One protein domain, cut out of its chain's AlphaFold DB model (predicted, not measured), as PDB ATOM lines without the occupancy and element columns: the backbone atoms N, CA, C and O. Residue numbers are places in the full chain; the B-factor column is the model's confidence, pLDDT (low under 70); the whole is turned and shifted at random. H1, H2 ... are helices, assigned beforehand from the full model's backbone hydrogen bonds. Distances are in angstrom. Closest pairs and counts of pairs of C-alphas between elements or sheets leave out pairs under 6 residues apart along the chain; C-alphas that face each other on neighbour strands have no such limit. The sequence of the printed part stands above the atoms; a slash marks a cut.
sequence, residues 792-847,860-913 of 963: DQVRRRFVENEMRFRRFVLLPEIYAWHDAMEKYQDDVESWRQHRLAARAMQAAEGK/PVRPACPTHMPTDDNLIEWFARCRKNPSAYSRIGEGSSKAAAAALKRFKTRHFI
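What this domain is: This is residues 792 to 847 and 860 to 913 of the 963 residues of the protein "t-SNARE coiled-coil homology domain-containing protein" of Perkinsus chesapeaki (UniProt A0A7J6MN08). H1 and the long H2, end to end, make a wide V, with H3 crossing H1 at its residues 795 to 799, residues 860 to 871 on the inner side of the V, and H4 on its outer side near the corner. Residues 832 to 847 stick out. The printed part, 110 residues with H1, H2, H3, H4 in that order, is all helix and extended: radius of gyration of the C-alphas 22.3 A, spans 75 by 34 by 17 A.

How they stand to each other: Start at H1, residues 792 to 809; it and H2, residues 811 to 844, meet only through their tight link. H3, residues 872 to 884, only just touches H1, with 3 pairs of C-alphas within 8 A, the closest Phe 798 and Cys 882, 7.0 A. H4, residues 896 to 912, touches H2 with residues 903 to 907 alone; the closest C-alphas, Pro 812 and Leu 904, are 6.8 A apart, at a shallow tilt of 31 degrees. In these helices every O i to N i+4 pair is within hydrogen-bond range.

Where its parts are: Find C-alpha 792 at (25.898, -66.453, 24.916), where H1 begins, 25.4 A long. H2 runs 49.5 A, H3 18.6 A, and H4 23.4 A to C-alpha 912 at (61.240, -43.181, 45.742).

The domain as a whole: Residues 848 to 859 are not printed, a gap of 27.4 A between C-alphas 847 and 860. The H3 to H4 link is long. H4's mean pLDDT is 64.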
ATOM      1  N   ASP A 792      25.619 -67.894  24.803       97.50
ATOM      2  CA  ASP A 792      25.898 -66.453  24.916       97.50
ATOM      3  C   ASP A 792      25.978 -65.945  26.357       97.50
ATOM      4  O   ASP A 792      26.774 -65.058  26.670       97.50
ATOM      5  N   GLN A 793      25.183 -66.518  27.263       97.62
ATOM      6  CA  GLN A 793      25.204 -66.143  28.678       97.62
ATOM      7  C   GLN A 793      26.530 -66.516  29.354       97.62
ATOM      8  O   GLN A 793      27.064 -65.726  30.136       97.62
ATOM      9  N   VAL A 794      27.074 -67.693  29.028       98.00
ATOM     10  CA  VAL A 794      28.352 -68.184  29.561       98.00
ATOM     11  C   VAL A 794      29.490 -67.312  29.041       98.00
ATOM     12  O   VAL A 794      30.252 -66.756  29.831       98.00
ATOM     13  N   ARG A 795      29.526 -67.094  27.721       97.94
ATOM     14  CA  ARG A 795      30.483 -66.213  27.039       97.94
ATOM     15  C   ARG A 795      30.479 -64.806  27.631       97.94
ATOM     16  O   ARG A 795      31.522 -64.299  28.035       97.94
ATOM     17  N   ARG A 796      29.299 -64.185  27.748       98.06
ATOM     18  CA  ARG A 796      29.155 -62.826  28.285       98.06
ATOM     19  C   ARG A 796      29.643 -62.730  29.726       98.06
ATOM     20  O   ARG A 796      30.354 -61.783  30.049       98.06
ATOM     21  N   ARG A 797      29.285 -63.693  30.584       98.00
ATOM     22  CA  ARG A 797      29.721 -63.716  31.989       98.00
ATOM     23  C   ARG A 797      31.238 -63.892  32.104       98.00
ATOM     24  O   ARG A 797      31.858 -63.208  32.915       98.00
ATOM     25  N   PHE A 798      31.827 -64.759  31.280       98.12
ATOM     26  CA  PHE A 798      33.274 -64.974  31.234       98.12
ATOM     27  C   PHE A 798      34.014 -63.702  30.794       98.12
ATOM     28  O   PHE A 798      34.861 -63.197  31.531       98.12
ATOM     29  N   VAL A 799      33.621 -63.121  29.652       98.00
ATOM     30  CA  VAL A 799      34.190 -61.869  29.122       98.00
ATOM     31  C   VAL A 799      34.036 -60.724  30.121       98.00
ATOM     32  O   VAL A 799      34.965 -59.948  30.316       98.00
ATOM     33  N   GLU A 800      32.888 -60.603  30.792       97.81
ATOM     34  CA  GLU A 800      32.682 -59.564  31.800       97.81
ATOM     35  C   GLU A 800      33.683 -59.677  32.962       97.81
ATOM     36  O   GLU A 800      34.240 -58.660  33.389       97.81
ATOM     37  N   ASN A 801      33.929 -60.889  33.462       97.31
ATOM     38  CA  ASN A 801      34.870 -61.118  34.556       97.31
ATOM     39  C   ASN A 801      36.328 -60.917  34.126       97.31
ATOM     40  O   ASN A 801      37.067 -60.224  34.825       97.31
ATOM     41  N   GLU A 802      36.719 -61.406  32.950       97.31
ATOM     42  CA  GLU A 802      38.055 -61.162  32.388       97.31
ATOM     43  C   GLU A 802      38.305 -59.671  32.129       97.31
ATOM     44  O   GLU A 802      39.348 -59.130  32.489       97.31
ATOM     45  N   MET A 803      37.313 -58.940  31.617       97.00
ATOM     46  CA  MET A 803      37.412 -57.488  31.432       97.00
ATOM     47  C   MET A 803      37.468 -56.721  32.760       97.00
ATOM     48  O   MET A 803      37.998 -55.606  32.821       97.00
ATOM     49  N   ARG A 804      36.900 -57.257  33.848       95.75
ATOM     50  CA  ARG A 804      37.091 -56.703  35.202       95.75
ATOM     51  C   ARG A 804      38.519 -56.947  35.682       95.75
ATOM     52  O   ARG A 804      39.146 -55.998  36.144       95.75
ATOM     53  N   PHE A 805      39.030 -58.164  35.520       95.50
ATOM     54  CA  PHE A 805      40.399 -58.519  35.880       95.50
ATOM     55  C   PHE A 805      41.430 -57.691  35.102       95.50
ATOM     56  O   PHE A 805      42.267 -57.033  35.710       95.50
ATOM     57  N   ARG A 806      41.307 -57.603  33.774       95.06
ATOM     58  CA  ARG A 806      42.212 -56.819  32.920       95.06
ATOM     59  C   ARG A 806      42.241 -55.343  33.311       95.06
ATOM     60  O   ARG A 806      43.307 -54.753  33.411       95.06
ATOM     61  N   ARG A 807      41.080 -54.741  33.602       94.88
ATOM     62  CA  ARG A 807      41.024 -53.354  34.097       94.88
ATOM     63  C   ARG A 807      41.742 -53.173  35.426       94.88
ATOM     64  O   ARG A 807      42.319 -52.117  35.633       94.88
ATOM     65  N   PHE A 808      41.686 -54.166  36.311       94.12
ATOM     66  CA  PHE A 808      42.425 -54.143  37.568       94.12
ATOM     67  C   PHE A 808      43.939 -54.250  37.328       94.12
ATOM     68  O   PHE A 808      44.691 -53.450  37.875       94.12
ATOM     69  N   VAL A 809      44.369 -55.172  36.461       93.44
ATOM     70  CA  VAL A 809      45.785 -55.357  36.088       93.44
ATOM     71  C   VAL A 809      46.378 -54.107  35.433       93.44
ATOM     72  O   VAL A 809      47.537 -53.803  35.672       93.44
ATOM     73  N   LEU A 810      45.581 -53.347  34.676       94.25
ATOM     74  CA  LEU A 810      46.018 -52.117  34.008       94.25
ATOM     75  C   LEU A 810      46.111 -50.888  34.924       94.25
ATOM     76  O   LEU A 810      46.611 -49.856  34.485       94.25
ATOM     77  N   LEU A 811      45.630 -50.940  36.175       93.81
ATOM     78  CA  LEU A 811      45.665 -49.767  37.062       93.81
ATOM     79  C   LEU A 811      47.086 -49.207  37.273       93.81
ATOM     80  O   LEU A 811      47.239 -47.996  37.125       93.81
ATOM     81  N   PRO A 812      48.129 -50.016  37.556       93.69
ATOM     82  CA  PRO A 812      49.499 -49.518  37.688       93.69
ATOM     83  C   PRO A 812      50.032 -48.862  36.408       93.69
ATOM     84  O   PRO A 812      50.683 -47.826  36.481       93.69
ATOM     85  N   GLU A 813      49.722 -49.423  35.234       94.38
ATOM     86  CA  GLU A 813      50.117 -48.836  33.945       94.38
ATOM     87  C   GLU A 813      49.416 -47.501  33.688       94.38
ATOM     88  O   GLU A 813      50.019 -46.579  33.150       94.38
ATOM     89  N   ILE A 814      48.150 -47.371  34.099       95.19
ATOM     90  CA  ILE A 814      47.411 -46.107  34.022       95.19
ATOM     91  C   ILE A 814      48.064 -45.044  34.913       95.19
ATOM     92  O   ILE A 814      48.142 -43.894  34.491       95.19
ATOM     93  N   TYR A 815      48.543 -45.407  36.107       94.44
ATOM     94  CA  TYR A 815      49.286 -44.478  36.965       94.44
ATOM     95  C   TYR A 815      50.606 -44.050  36.321       94.44
ATOM     96  O   TYR A 815      50.807 -42.860  36.122       94.44
ATOM     97  N   ALA A 816      51.418 -45.001  35.852       94.12
ATOM     98  CA  ALA A 816      52.660 -44.684  35.143       94.12
ATOM     99  C   ALA A 816      52.419 -43.814  33.891       94.12
ATOM    100  O   ALA A 816      53.210 -42.931  33.566       94.12
ATOM    101  N   TRP A 817      51.308 -44.037  33.183       97.06
ATOM    102  CA  TRP A 817      50.895 -43.192  32.066       97.06
ATOM    103  C   TRP A 817      50.486 -41.784  32.507       97.06
ATOM    104  O   TRP A 817      50.758 -40.831  31.782       97.06
ATOM    105  N   HIS A 818      49.837 -41.631  33.665       96.12
ATOM    106  CA  HIS A 818      49.516 -40.318  34.223       96.12
ATOM    107  C   HIS A 818      50.783 -39.515  34.523       96.12
ATOM    108  O   HIS A 818      50.849 -38.363  34.101       96.12
ATOM    109  N   ASP A 819      51.788 -40.141  35.132       96.12
ATOM    110  CA  ASP A 819      53.072 -39.495  35.429       96.12
ATOM    111  C   ASP A 819      53.810 -39.120  34.134       96.12
ATOM    112  O   ASP A 819      54.283 -37.999  33.960       96.12
ATOM    113  N   ALA A 820      53.830 -40.028  33.150       96.56
ATOM    114  CA  ALA A 820      54.392 -39.739  31.832       96.56
ATOM    115  C   ALA A 820      53.634 -38.609  31.110       96.56
ATOM    116  O   ALA A 820      54.235 -37.830  30.375       96.56
ATOM    117  N   MET A 821      52.313 -38.516  31.293       97.81
ATOM    118  CA  MET A 821      51.490 -37.440  30.738       97.81
ATOM    119  C   MET A 821      51.721 -36.099  31.434       97.81
ATOM    120  O   MET A 821      51.517 -35.069  30.792       97.81
ATOM    121  N   GLU A 822      52.069 -36.097  32.718       97.06
ATOM    122  CA  GLU A 822      52.465 -34.897  33.461       97.06
ATOM    123  C   GLU A 822      53.812 -34.393  32.946       97.06
ATOM    124  O   GLU A 822      53.866 -33.289  32.412       97.06
ATOM    125  N   LYS A 823      54.829 -35.265  32.897       96.62
ATOM    126  CA  LYS A 823      56.127 -34.947  32.283       96.62
ATOM    127  C   LYS A 823      55.985 -34.441  30.847       96.62
ATOM    128  O   LYS A 823      56.564 -33.433  30.471       96.62
ATOM    129  N   TYR A 824      55.144 -35.096  30.049       97.50
ATOM    130  CA  TYR A 824      54.834 -34.653  28.692       97.50
ATOM    131  C   TYR A 824      54.243 -33.235  28.637       97.50
ATOM    132  O   TYR A 824      54.507 -32.497  27.691       97.50
ATOM    133  N   GLN A 825      53.402 -32.851  29.602       97.69
ATOM    134  CA  GLN A 825      52.838 -31.499  29.646       97.69
ATOM    135  C   GLN A 825      53.918 -30.463  29.950       97.69
ATOM    136  O   GLN A 825      53.924 -29.419  29.296       97.69
ATOM    137  N   ASP A 826      54.838 -30.783  30.857       97.19
ATOM    138  CA  ASP A 826      55.984 -29.934  31.181       97.19
ATOM    139  C   ASP A 826      56.930 -29.801  29.980       97.19
ATOM    140  O   ASP A 826      57.278 -28.686  29.592       97.19
ATOM    141  N   ASP A 827      57.242 -30.913  29.304       96.19
ATOM    142  CA  ASP A 827      58.054 -30.931  28.082       96.19
ATOM    143  C   ASP A 827      57.406 -30.084  26.973       96.19
ATOM    144  O   ASP A 827      58.079 -29.338  26.261       96.19
ATOM    145  N   VAL A 828      56.078 -30.167  26.811       96.81
ATOM    146  CA  VAL A 828      55.338 -29.360  25.827       96.81
ATOM    147  C   VAL A 828      55.356 -27.878  26.191       96.81
ATOM    148  O   VAL A 828      55.423 -27.038  25.290       96.81
ATOM    149  N   GLU A 829      55.272 -27.534  27.473       97.19
ATOM    150  CA  GLU A 829      55.319 -26.144  27.921       97.19
ATOM    151  C   GLU A 829      56.729 -25.558  27.771       97.19
ATOM    152  O   GLU A 829      56.873 -24.477  27.197       97.19
ATOM    153  N   SER A 830      57.770 -26.306  28.147       94.69
ATOM    154  CA  SER A 830      59.172 -25.962  27.875       94.69
ATOM    155  C   SER A 830      59.414 -25.781  26.374       94.69
ATOM    156  O   SER A 830      59.922 -24.746  25.939       94.69
ATOM    157  N   TRP A 831      58.928 -26.711  25.547       94.94
ATOM    158  CA  TRP A 831      59.009 -26.604  24.091       94.94
ATOM    159  C   TRP A 831      58.325 -25.333  23.558       94.94
ATOM    160  O   TRP A 831      58.860 -24.662  22.670       94.94
ATOM    161  N   ARG A 832      57.160 -24.944  24.101       95.50
ATOM    162  CA  ARG A 832      56.485 -23.685  23.730       95.50
ATOM    163  C   ARG A 832      57.306 -22.464  24.121       95.50
ATOM    164  O   ARG A 832      57.402 -21.538  23.316       95.50
ATOM    165  N   GLN A 833      57.881 -22.458  25.319       94.44
ATOM    166  CA  GLN A 833      58.723 -21.365  25.805       94.44
ATOM    167  C   GLN A 833      59.988 -21.229  24.954       94.44
ATOM    168  O   GLN A 833      60.272 -20.135  24.472       94.44
ATOM    169  N   HIS A 834      60.672 -22.336  24.660       90.50
ATOM    170  CA  HIS A 834      61.836 -22.365  23.769       90.50
ATOM    171  C   HIS A 834      61.487 -21.852  22.373       90.50
ATOM    172  O   HIS A 834      62.206 -21.034  21.805       90.50
ATOM    173  N   ARG A 835      60.335 -22.263  21.830       91.00
ATOM    174  CA  ARG A 835      59.859 -21.779  20.531       91.00
ATOM    175  C   ARG A 835      59.559 -20.276  20.538       91.00
ATOM    176  O   ARG A 835      59.813 -19.602  19.540       91.00
ATOM    177  N   LEU A 836      59.002 -19.742  21.627       91.19
ATOM    178  CA  LEU A 836      58.759 -18.304  21.781       91.19
ATOM    179  C   LEU A 836      60.068 -17.520  21.925       91.19
ATOM    180  O   LEU A 836      60.217 -16.493  21.266       91.19
ATOM    181  N   ALA A 837      61.015 -18.021  22.720       90.50
ATOM    182  CA  ALA A 837      62.335 -17.422  22.899       90.50
ATOM    183  C   ALA A 837      63.122 -17.391  21.580       90.50
ATOM    184  O   ALA A 837      63.593 -16.333  21.174       90.50
ATOM    185  N   ALA A 838      63.164 -18.509  20.846       86.75
ATOM    186  CA  ALA A 838      63.794 -18.579  19.527       86.75
ATOM    187  C   ALA A 838      63.180 -17.570  18.545       86.75
ATOM    188  O   ALA A 838      63.895 -16.884  17.817       86.75
ATOM    189  N   ARG A 839      61.849 -17.413  18.569       86.25
ATOM    190  CA  ARG A 839      61.156 -16.414  17.746       86.25
ATOM    191  C   ARG A 839      61.498 -14.977  18.153       86.25
ATOM    192  O   ARG A 839      61.595 -14.120  17.279       86.25
ATOM    193  N   ALA A 840      61.647 -14.704  19.447       89.06
ATOM    194  CA  ALA A 840      62.025 -13.385  19.946       89.06
ATOM    195  C   ALA A 840      63.467 -13.025  19.554       89.06
ATOM    196  O   ALA A 840      63.700 -11.913  19.086       89.06
ATOM    197  N   MET A 841      64.402 -13.975  19.654       87.19
ATOM    198  CA  MET A 841      65.791 -13.775  19.222       87.19
ATOM    199  C   MET A 841      65.892 -13.538  17.709       87.19
ATOM    200  O   MET A 841      66.529 -12.581  17.282       87.19
ATOM    201  N   GLN A 842      65.158 -14.305  16.894       83.69
ATOM    202  CA  GLN A 842      65.086 -14.070  15.443       83.69
ATOM    203  C   GLN A 842      64.517 -12.689  15.088       83.69
ATOM    204  O   GLN A 842      64.953 -12.064  14.125       83.69
ATOM    205  N   ALA A 843      63.529 -12.209  15.851       86.38
ATOM    206  CA  ALA A 843      62.975 -10.876  15.647       86.38
ATOM    207  C   ALA A 843      63.984  -9.771  16.006       86.38
ATOM    208  O   ALA A 843      64.000  -8.739  15.340       86.38
ATOM    209  N   ALA A 844      64.822  -9.993  17.023       87.75
ATOM    210  CA  ALA A 844      65.851  -9.047  17.444       87.75
ATOM    211  C   ALA A 844      67.024  -8.966  16.453       87.75
ATOM    212  O   ALA A 844      67.523  -7.879  16.186       87.75
ATOM    213  N   GLU A 845      67.437 -10.091  15.865       85.88
ATOM    214  CA  GLU A 845      68.593 -10.135  14.957       85.88
ATOM    215  C   GLU A 845      68.306  -9.591  13.550       85.88
ATOM    216  O   GLU A 845      69.230  -9.458  12.746       85.88
ATOM    217  N   GLY A 846      67.041  -9.319  13.202       82.19
ATOM    218  CA  GLY A 846      66.629  -8.810  11.883       82.19
ATOM    219  C   GLY A 846      66.937  -9.749  10.705       82.19
ATOM    220  O   GLY A 846      66.513  -9.501   9.576       82.19
ATOM    221  N   LYS A 847      67.649 -10.850  10.952       74.44
ATOM    222  CA  LYS A 847      67.978 -11.882   9.985       74.44
ATOM    223  C   LYS A 847      66.885 -12.926  10.038       74.44
ATOM    224  O   LYS A 847      66.715 -13.646  11.018       74.44
ATOM    225  N   PRO A 860      57.303 -32.707  21.612       96.25
ATOM    226  CA  PRO A 860      57.344 -33.917  22.421       96.25
ATOM    227  C   PRO A 860      56.275 -34.919  21.964       96.25
ATOM    228  O   PRO A 860      55.159 -34.537  21.585       96.25
ATOM    229  N   VAL A 861      56.607 -36.211  21.962       96.50
ATOM    230  CA  VAL A 861      55.663 -37.266  21.574       96.50
ATOM    231  C   VAL A 861      54.802 -37.614  22.778       96.50
ATOM    232  O   VAL A 861      55.300 -37.862  23.873       96.50
ATOM    233  N   ARG A 862      53.483 -37.639  22.581       96.94
ATOM    234  CA  ARG A 862      52.547 -37.986  23.650       96.94
ATOM    235  C   ARG A 862      52.722 -39.458  24.057       96.94
ATOM    236  O   ARG A 862      52.698 -40.313  23.169       96.94
ATOM    237  N   PRO A 863      52.793 -39.789  25.358       97.44
ATOM    238  CA  PRO A 863      52.911 -41.176  25.796       97.44
ATOM    239  C   PRO A 863      51.670 -41.999  25.418       97.44
ATOM    240  O   PRO A 863      50.524 -41.532  25.517       97.44
ATOM    241  N   ALA A 864      51.900 -43.242  24.988       96.19
ATOM    242  CA  ALA A 864      50.853 -44.164  24.553       96.19
ATOM    243  C   ALA A 864      49.901 -44.514  25.708       96.19
ATOM    244  O   ALA A 864      50.334 -44.891  26.793       96.19
ATOM    245  N   CYS A 865      48.591 -44.390  25.475       95.88
ATOM    246  CA  CYS A 865      47.579 -44.650  26.498       95.88
ATOM    247  C   CYS A 865      47.335 -46.160  26.655       95.88
ATOM    248  O   CYS A 865      46.988 -46.809  25.659       95.88
ATOM    249  N   PRO A 866      47.449 -46.724  27.872       96.00
ATOM    250  CA  PRO A 866      47.164 -48.133  28.105       96.00
ATOM    251  C   PRO A 866      45.705 -48.449  27.761       96.00
ATOM    252  O   PRO A 866      44.756 -47.783  28.190       96.00
ATOM    253  N   THR A 867      45.514 -49.487  26.948       94.19
ATOM    254  CA  THR A 867      44.203 -49.889  26.435       94.19
ATOM    255  C   THR A 867      43.686 -51.125  27.165       94.19
ATOM    256  O   THR A 867      44.344 -52.155  27.258       94.19
ATOM    257  N   HIS A 868      42.439 -51.041  27.631       92.75
ATOM    258  CA  HIS A 868      41.721 -52.161  28.248       92.75
ATOM    259  C   HIS A 868      41.046 -53.088  27.235       92.75
ATOM    260  O   HIS A 868      40.396 -54.050  27.643       92.75
ATOM    261  N   MET A 869      41.154 -52.797  25.938       96.31
ATOM    262  CA  MET A 869      40.585 -53.648  24.902       96.31
ATOM    263  C   MET A 869      41.462 -54.894  24.720       96.31
ATOM    264  O   MET A 869      42.680 -54.754  24.589       96.31
ATOM    265  N   PRO A 870      40.879 -56.105  24.709       97.00
ATOM    266  CA  PRO A 870      41.630 -57.318  24.428       97.00
ATOM    267  C   PRO A 870      42.032 -57.381  22.949       97.00
ATOM    268  O   PRO A 870      41.274 -56.967  22.059       97.00
ATOM    269  N   THR A 871      43.235 -57.902  22.698       97.50
ATOM    270  CA  THR A 871      43.669 -58.328  21.356       97.50
ATOM    271  C   THR A 871      42.983 -59.643  20.981       97.50
ATOM    272  O   THR A 871      42.397 -60.297  21.848       97.50
ATOM    273  N   ASP A 872      43.033 -60.038  19.708       97.81
ATOM    274  CA  ASP A 872      42.431 -61.307  19.285       97.81
ATOM    275  C   ASP A 872      43.109 -62.511  19.958       97.81
ATOM    276  O   ASP A 872      42.400 -63.396  20.423       97.81
ATOM    277  N   ASP A 873      44.428 -62.483  20.175       97.81
ATOM    278  CA  ASP A 873      45.148 -63.547  20.902       97.81
ATOM    279  C   ASP A 873      44.632 -63.727  22.332       97.81
ATOM    280  O   ASP A 873      44.406 -64.845  22.792       97.81
ATOM    281  N   ASN A 874      44.350 -62.611  23.017       97.00
ATOM    282  CA  ASN A 874      43.737 -62.648  24.341       97.00
ATOM    283  C   ASN A 874      42.351 -63.310  24.285       97.00
ATOM    284  O   ASN A 874      42.018 -64.111  25.150       97.00
ATOM    285  N   LEU A 875      41.531 -62.987  23.277       97.94
ATOM    286  CA  LEU A 875      40.206 -63.593  23.119       97.94
ATOM    287  C   LEU A 875      40.294 -65.093  22.793       97.94
ATOM    288  O   LEU A 875      39.471 -65.858  23.291       97.94
ATOM    289  N   ILE A 876      41.293 -65.520  22.014       98.00
ATOM    290  CA  ILE A 876      41.559 -66.933  21.698       98.00
ATOM    291  C   ILE A 876      41.965 -67.699  22.965       98.00
ATOM    292  O   ILE A 876      41.407 -68.759  23.253       98.00
ATOM    293  N   GLU A 877      42.874 -67.146  23.769       97.50
ATOM    294  CA  GLU A 877      43.268 -67.734  25.052       97.50
ATOM    295  C   GLU A 877      42.068 -67.831  26.008       97.50
ATOM    296  O   GLU A 877      41.830 -68.859  26.648       97.50
ATOM    297  N   TRP A 878      41.265 -66.767  26.090       97.88
ATOM    298  CA  TRP A 878      40.056 -66.745  26.910       97.88
ATOM    299  C   TRP A 878      39.052 -67.803  26.456       97.88
ATOM    300  O   TRP A 878      38.452 -68.465  27.302       97.88
ATOM    301  N   PHE A 879      38.903 -68.002  25.146       97.88
ATOM    302  CA  PHE A 879      38.080 -69.063  24.579       97.88
ATOM    303  C   PHE A 879      38.562 -70.451  24.992       97.88
ATOM    304  O   PHE A 879      37.770 -71.227  25.532       97.88
ATOM    305  N   ALA A 880      39.857 -70.735  24.841       97.62
ATOM    306  CA  ALA A 880      40.437 -72.012  25.245       97.62
ATOM    307  C   ALA A 880      40.231 -72.297  26.748       97.62
ATOM    308  O   ALA A 880      39.881 -73.418  27.125       97.62
ATOM    309  N   ARG A 881      40.383 -71.282  27.615       97.50
ATOM    310  CA  ARG A 881      40.128 -71.405  29.064       97.50
ATOM    311  C   ARG A 881      38.648 -71.627  29.378       97.50
ATOM    312  O   ARG A 881      38.320 -72.543  30.129       97.50
ATOM    313  N   CYS A 882      37.762 -70.833  28.777       98.00
ATOM    314  CA  CYS A 882      36.316 -70.911  28.995       98.00
ATOM    315  C   CYS A 882      35.738 -72.261  28.548       98.00
ATOM    316  O   CYS A 882      34.907 -72.832  29.252       98.00
ATOM    317  N   ARG A 883      36.215 -72.809  27.420       97.31
ATOM    318  CA  ARG A 883      35.791 -74.123  26.917       97.31
ATOM    319  C   ARG A 883      36.212 -75.269  27.838       97.31
ATOM    320  O   ARG A 883      35.442 -76.206  28.012       97.31
ATOM    321  N   LYS A 884      37.398 -75.184  28.457       97.69
ATOM    322  CA  LYS A 884      37.847 -76.153  29.474       97.69
ATOM    323  C   LYS A 884      37.044 -76.029  30.768       97.69
ATOM    324  O   LYS A 884      36.646 -77.034  31.344       97.69
ATOM    325  N   ASN A 885      36.822 -74.802  31.239       97.56
ATOM    326  CA  ASN A 885      36.030 -74.537  32.433       97.56
ATOM    327  C   ASN A 885      35.362 -73.145  32.350       97.56
ATOM    328  O   ASN A 885      36.045 -72.125  32.484       97.56
ATOM    329  N   PRO A 886      34.020 -73.076  32.240       96.94
ATOM    330  CA  PRO A 886      33.263 -71.820  32.178       96.94
ATOM    331  C   PRO A 886      33.448 -70.877  33.375       96.94
ATOM    332  O   PRO A 886      33.120 -69.692  33.306       96.94
ATOM    333  N   SER A 887      33.927 -71.404  34.502       96.00
ATOM    334  CA  SER A 887      34.170 -70.653  35.735       96.00
ATOM    335  C   SER A 887      35.638 -70.274  35.950       96.00
ATOM    336  O   SER A 887      35.929 -69.523  36.881       96.00
ATOM    337  N   ALA A 888      36.548 -70.729  35.080       95.31
ATOM    338  CA  ALA A 888      37.987 -70.470  35.161       95.31
ATOM    339  C   ALA A 888      38.384 -69.099  34.588       95.31
ATOM    340  O   ALA A 888      39.372 -68.969  33.868       95.31
ATOM    341  N   TYR A 889      37.596 -68.070  34.895       96.12
ATOM    342  CA  TYR A 889      38.015 -66.694  34.675       96.12
ATOM    343  C   TYR A 889      38.957 -66.251  35.801       96.12
ATOM    344  O   TYR A 889      38.854 -66.677  36.953       96.12
ATOM    345  N   SER A 890      39.850 -65.334  35.472       95.00
ATOM    346  CA  SER A 890      40.854 -64.760  36.353       95.00
ATOM    347  C   SER A 890      40.169 -63.985  37.484       95.00
ATOM    348  O   SER A 890      39.466 -62.995  37.251       95.00
ATOM    349  N   ARG A 891      40.339 -64.435  38.732       93.75
ATOM    350  CA  ARG A 891      39.773 -63.760  39.905       93.75
ATOM    351  C   ARG A 891      40.743 -62.720  40.450       93.75
ATOM    352  O   ARG A 891      41.942 -62.955  40.575       93.75
ATOM    353  N   ILE A 892      40.203 -61.560  40.813       92.31
ATOM    354  CA  ILE A 892      40.956 -60.535  41.539       92.31
ATOM    355  C   ILE A 892      41.235 -61.100  42.938       92.31
ATOM    356  O   ILE A 892      40.296 -61.312  43.699       92.31
ATOM    357  N   GLY A 893      42.502 -61.378  43.258       85.25
ATOM    358  CA  GLY A 893      42.930 -61.893  44.566       85.25
ATOM    359  C   GLY A 893      43.626 -63.259  44.542       85.25
ATOM    360  O   GLY A 893      44.683 -63.381  45.152       85.25
ATOM    361  N   GLU A 894      43.113 -64.251  43.803       79.56
ATOM    362  CA  GLU A 894      43.589 -65.656  43.879       79.56
ATOM    363  C   GLU A 894      44.973 -65.904  43.238       79.56
ATOM    364  O   GLU A 894      45.615 -66.909  43.514       79.56
ATOM    365  N   GLY A 895      45.488 -64.963  42.447       65.12
ATOM    366  CA  GLY A 895      46.848 -65.026  41.881       65.12
ATOM    367  C   GLY A 895      47.442 -63.654  41.562       65.12
ATOM    368  O   GLY A 895      48.660 -63.473  41.536       65.12
ATOM    369  N   SER A 896      46.588 -62.634  41.424       57.75
ATOM    370  CA  SER A 896      47.019 -61.252  41.224       57.75
ATOM    371  C   SER A 896      47.658 -60.638  42.460       57.75
ATOM    372  O   SER A 896      48.287 -59.608  42.316       57.75
ATOM    373  N   SER A 897      47.518 -61.206  43.661       57.91
ATOM    374  CA  SER A 897      48.179 -60.651  44.847       57.91
ATOM    375  C   SER A 897      49.692 -60.580  44.639       57.91
ATOM    376  O   SER A 897      50.258 -59.513  44.806       57.91
ATOM    377  N   LYS A 898      50.343 -61.644  44.151       67.50
ATOM    378  CA  LYS A 898      51.797 -61.628  43.928       67.50
ATOM    379  C   LYS A 898      52.201 -60.768  42.732       67.50
ATOM    380  O   LYS A 898      53.123 -59.974  42.858       67.50
ATOM    381  N   ALA A 899      51.495 -60.864  41.603       63.44
ATOM    382  CA  ALA A 899      51.816 -60.084  40.402       63.44
ATOM    383  C   ALA A 899      51.477 -58.588  40.552       63.44
ATOM    384  O   ALA A 899      52.280 -57.732  40.197       63.44
ATOM    385  N   ALA A 900      50.323 -58.258  41.137       62.97
ATOM    386  CA  ALA A 900      49.930 -56.884  41.429       62.97
ATOM    387  C   ALA A 900      50.700 -56.319  42.624       62.97
ATOM    388  O   ALA A 900      51.044 -55.148  42.577       62.97
ATOM    389  N   ALA A 901      51.043 -57.106  43.654       66.75
ATOM    390  CA  ALA A 901      51.970 -56.641  44.688       66.75
ATOM    391  C   ALA A 901      53.370 -56.438  44.114       66.75
ATOM    392  O   ALA A 901      53.993 -55.453  44.467       66.75
ATOM    393  N   ALA A 902      53.856 -57.280  43.198       70.94
ATOM    394  CA  ALA A 902      55.126 -57.050  42.511       70.94
ATOM    395  C   ALA A 902      55.076 -55.794  41.626       70.94
ATOM    396  O   ALA A 902      56.010 -54.998  41.659       70.94
ATOM    397  N   ALA A 903      53.980 -55.562  40.894       64.56
ATOM    398  CA  ALA A 903      53.775 -54.346  40.104       64.56
ATOM    399  C   ALA A 903      53.658 -53.094  40.988       64.56
ATOM    400  O   ALA A 903      54.284 -52.078  40.704       64.56
ATOM    401  N   LEU A 904      52.924 -53.177  42.101       65.25
ATOM    402  CA  LEU A 904      52.777 -52.098  43.078       65.25
ATOM    403  C   LEU A 904      54.084 -51.842  43.840       65.25
ATOM    404  O   LEU A 904      54.404 -50.697  44.142       65.25
ATOM    405  N   LYS A 905      54.863 -52.891  44.129       75.94
ATOM    406  CA  LYS A 905      56.188 -52.790  44.747       75.94
ATOM    407  C   LYS A 905      57.150 -52.118  43.772       75.94
ATOM    408  O   LYS A 905      57.730 -51.119  44.156       75.94
ATOM    409  N   ARG A 906      57.197 -52.537  42.497       68.50
ATOM    410  CA  ARG A 906      57.955 -51.860  41.421       68.50
ATOM    411  C   ARG A 906      57.551 -50.393  41.244       68.50
ATOM    412  O   ARG A 906      58.423 -49.553  41.054       68.50
ATOM    413  N   PHE A 907      56.258 -50.085  41.330       63.03
ATOM    414  CA  PHE A 907      55.755 -48.711  41.291       63.03
ATOM    415  C   PHE A 907      56.276 -47.894  42.482       63.03
ATOM    416  O   PHE A 907      56.864 -46.835  42.290       63.03
ATOM    417  N   LYS A 908      56.165 -48.422  43.710       69.75
ATOM    418  CA  LYS A 908      56.716 -47.772  44.910       69.75
ATOM    419  C   LYS A 908      58.232 -47.578  44.839       69.75
ATOM    420  O   LYS A 908      58.709 -46.524  45.231       69.75
ATOM    421  N   THR A 909      58.982 -48.554  44.323       70.56
ATOM    422  CA  THR A 909      60.444 -48.444  44.197       70.56
ATOM    423  C   THR A 909      60.855 -47.393  43.160       70.56
ATOM    424  O   THR A 909      61.858 -46.724  43.358       70.56
ATOM    425  N   ARG A 910      60.075 -47.191  42.086       56.59
ATOM    426  CA  ARG A 910      60.356 -46.155  41.074       56.59
ATOM    427  C   ARG A 910      60.029 -44.732  41.526       56.59
ATOM    428  O   ARG A 910      60.719 -43.821  41.102       56.59
ATOM    429  N   HIS A 911      59.020 -44.533  42.374       55.56
ATOM    430  CA  HIS A 911      58.671 -43.190  42.865       55.56
ATOM    431  C   HIS A 911      59.534 -42.696  44.032       55.56
ATOM    432  O   HIS A 911      59.441 -41.525  44.379       55.56
ATOM    433  N   PHE A 912      60.355 -43.561  44.634       48.22
ATOM    434  CA  PHE A 912      61.240 -43.181  45.742       48.22
ATOM    435  C   PHE A 912      62.703 -42.977  45.329       48.22
ATOM    436  O   PHE A 912      63.488 -42.470  46.121       48.22
ATOM    437  N   ILE A 913      63.070 -43.337  44.097       43.22
ATOM    438  CA  ILE A 913      64.387 -43.031  43.539       43.22
ATOM    439  C   ILE A 913      64.205 -41.803  42.647       43.22
ATOM    440  O   ILE A 913      63.826 -41.916  41.480       43.22
TER     441      ILE A 913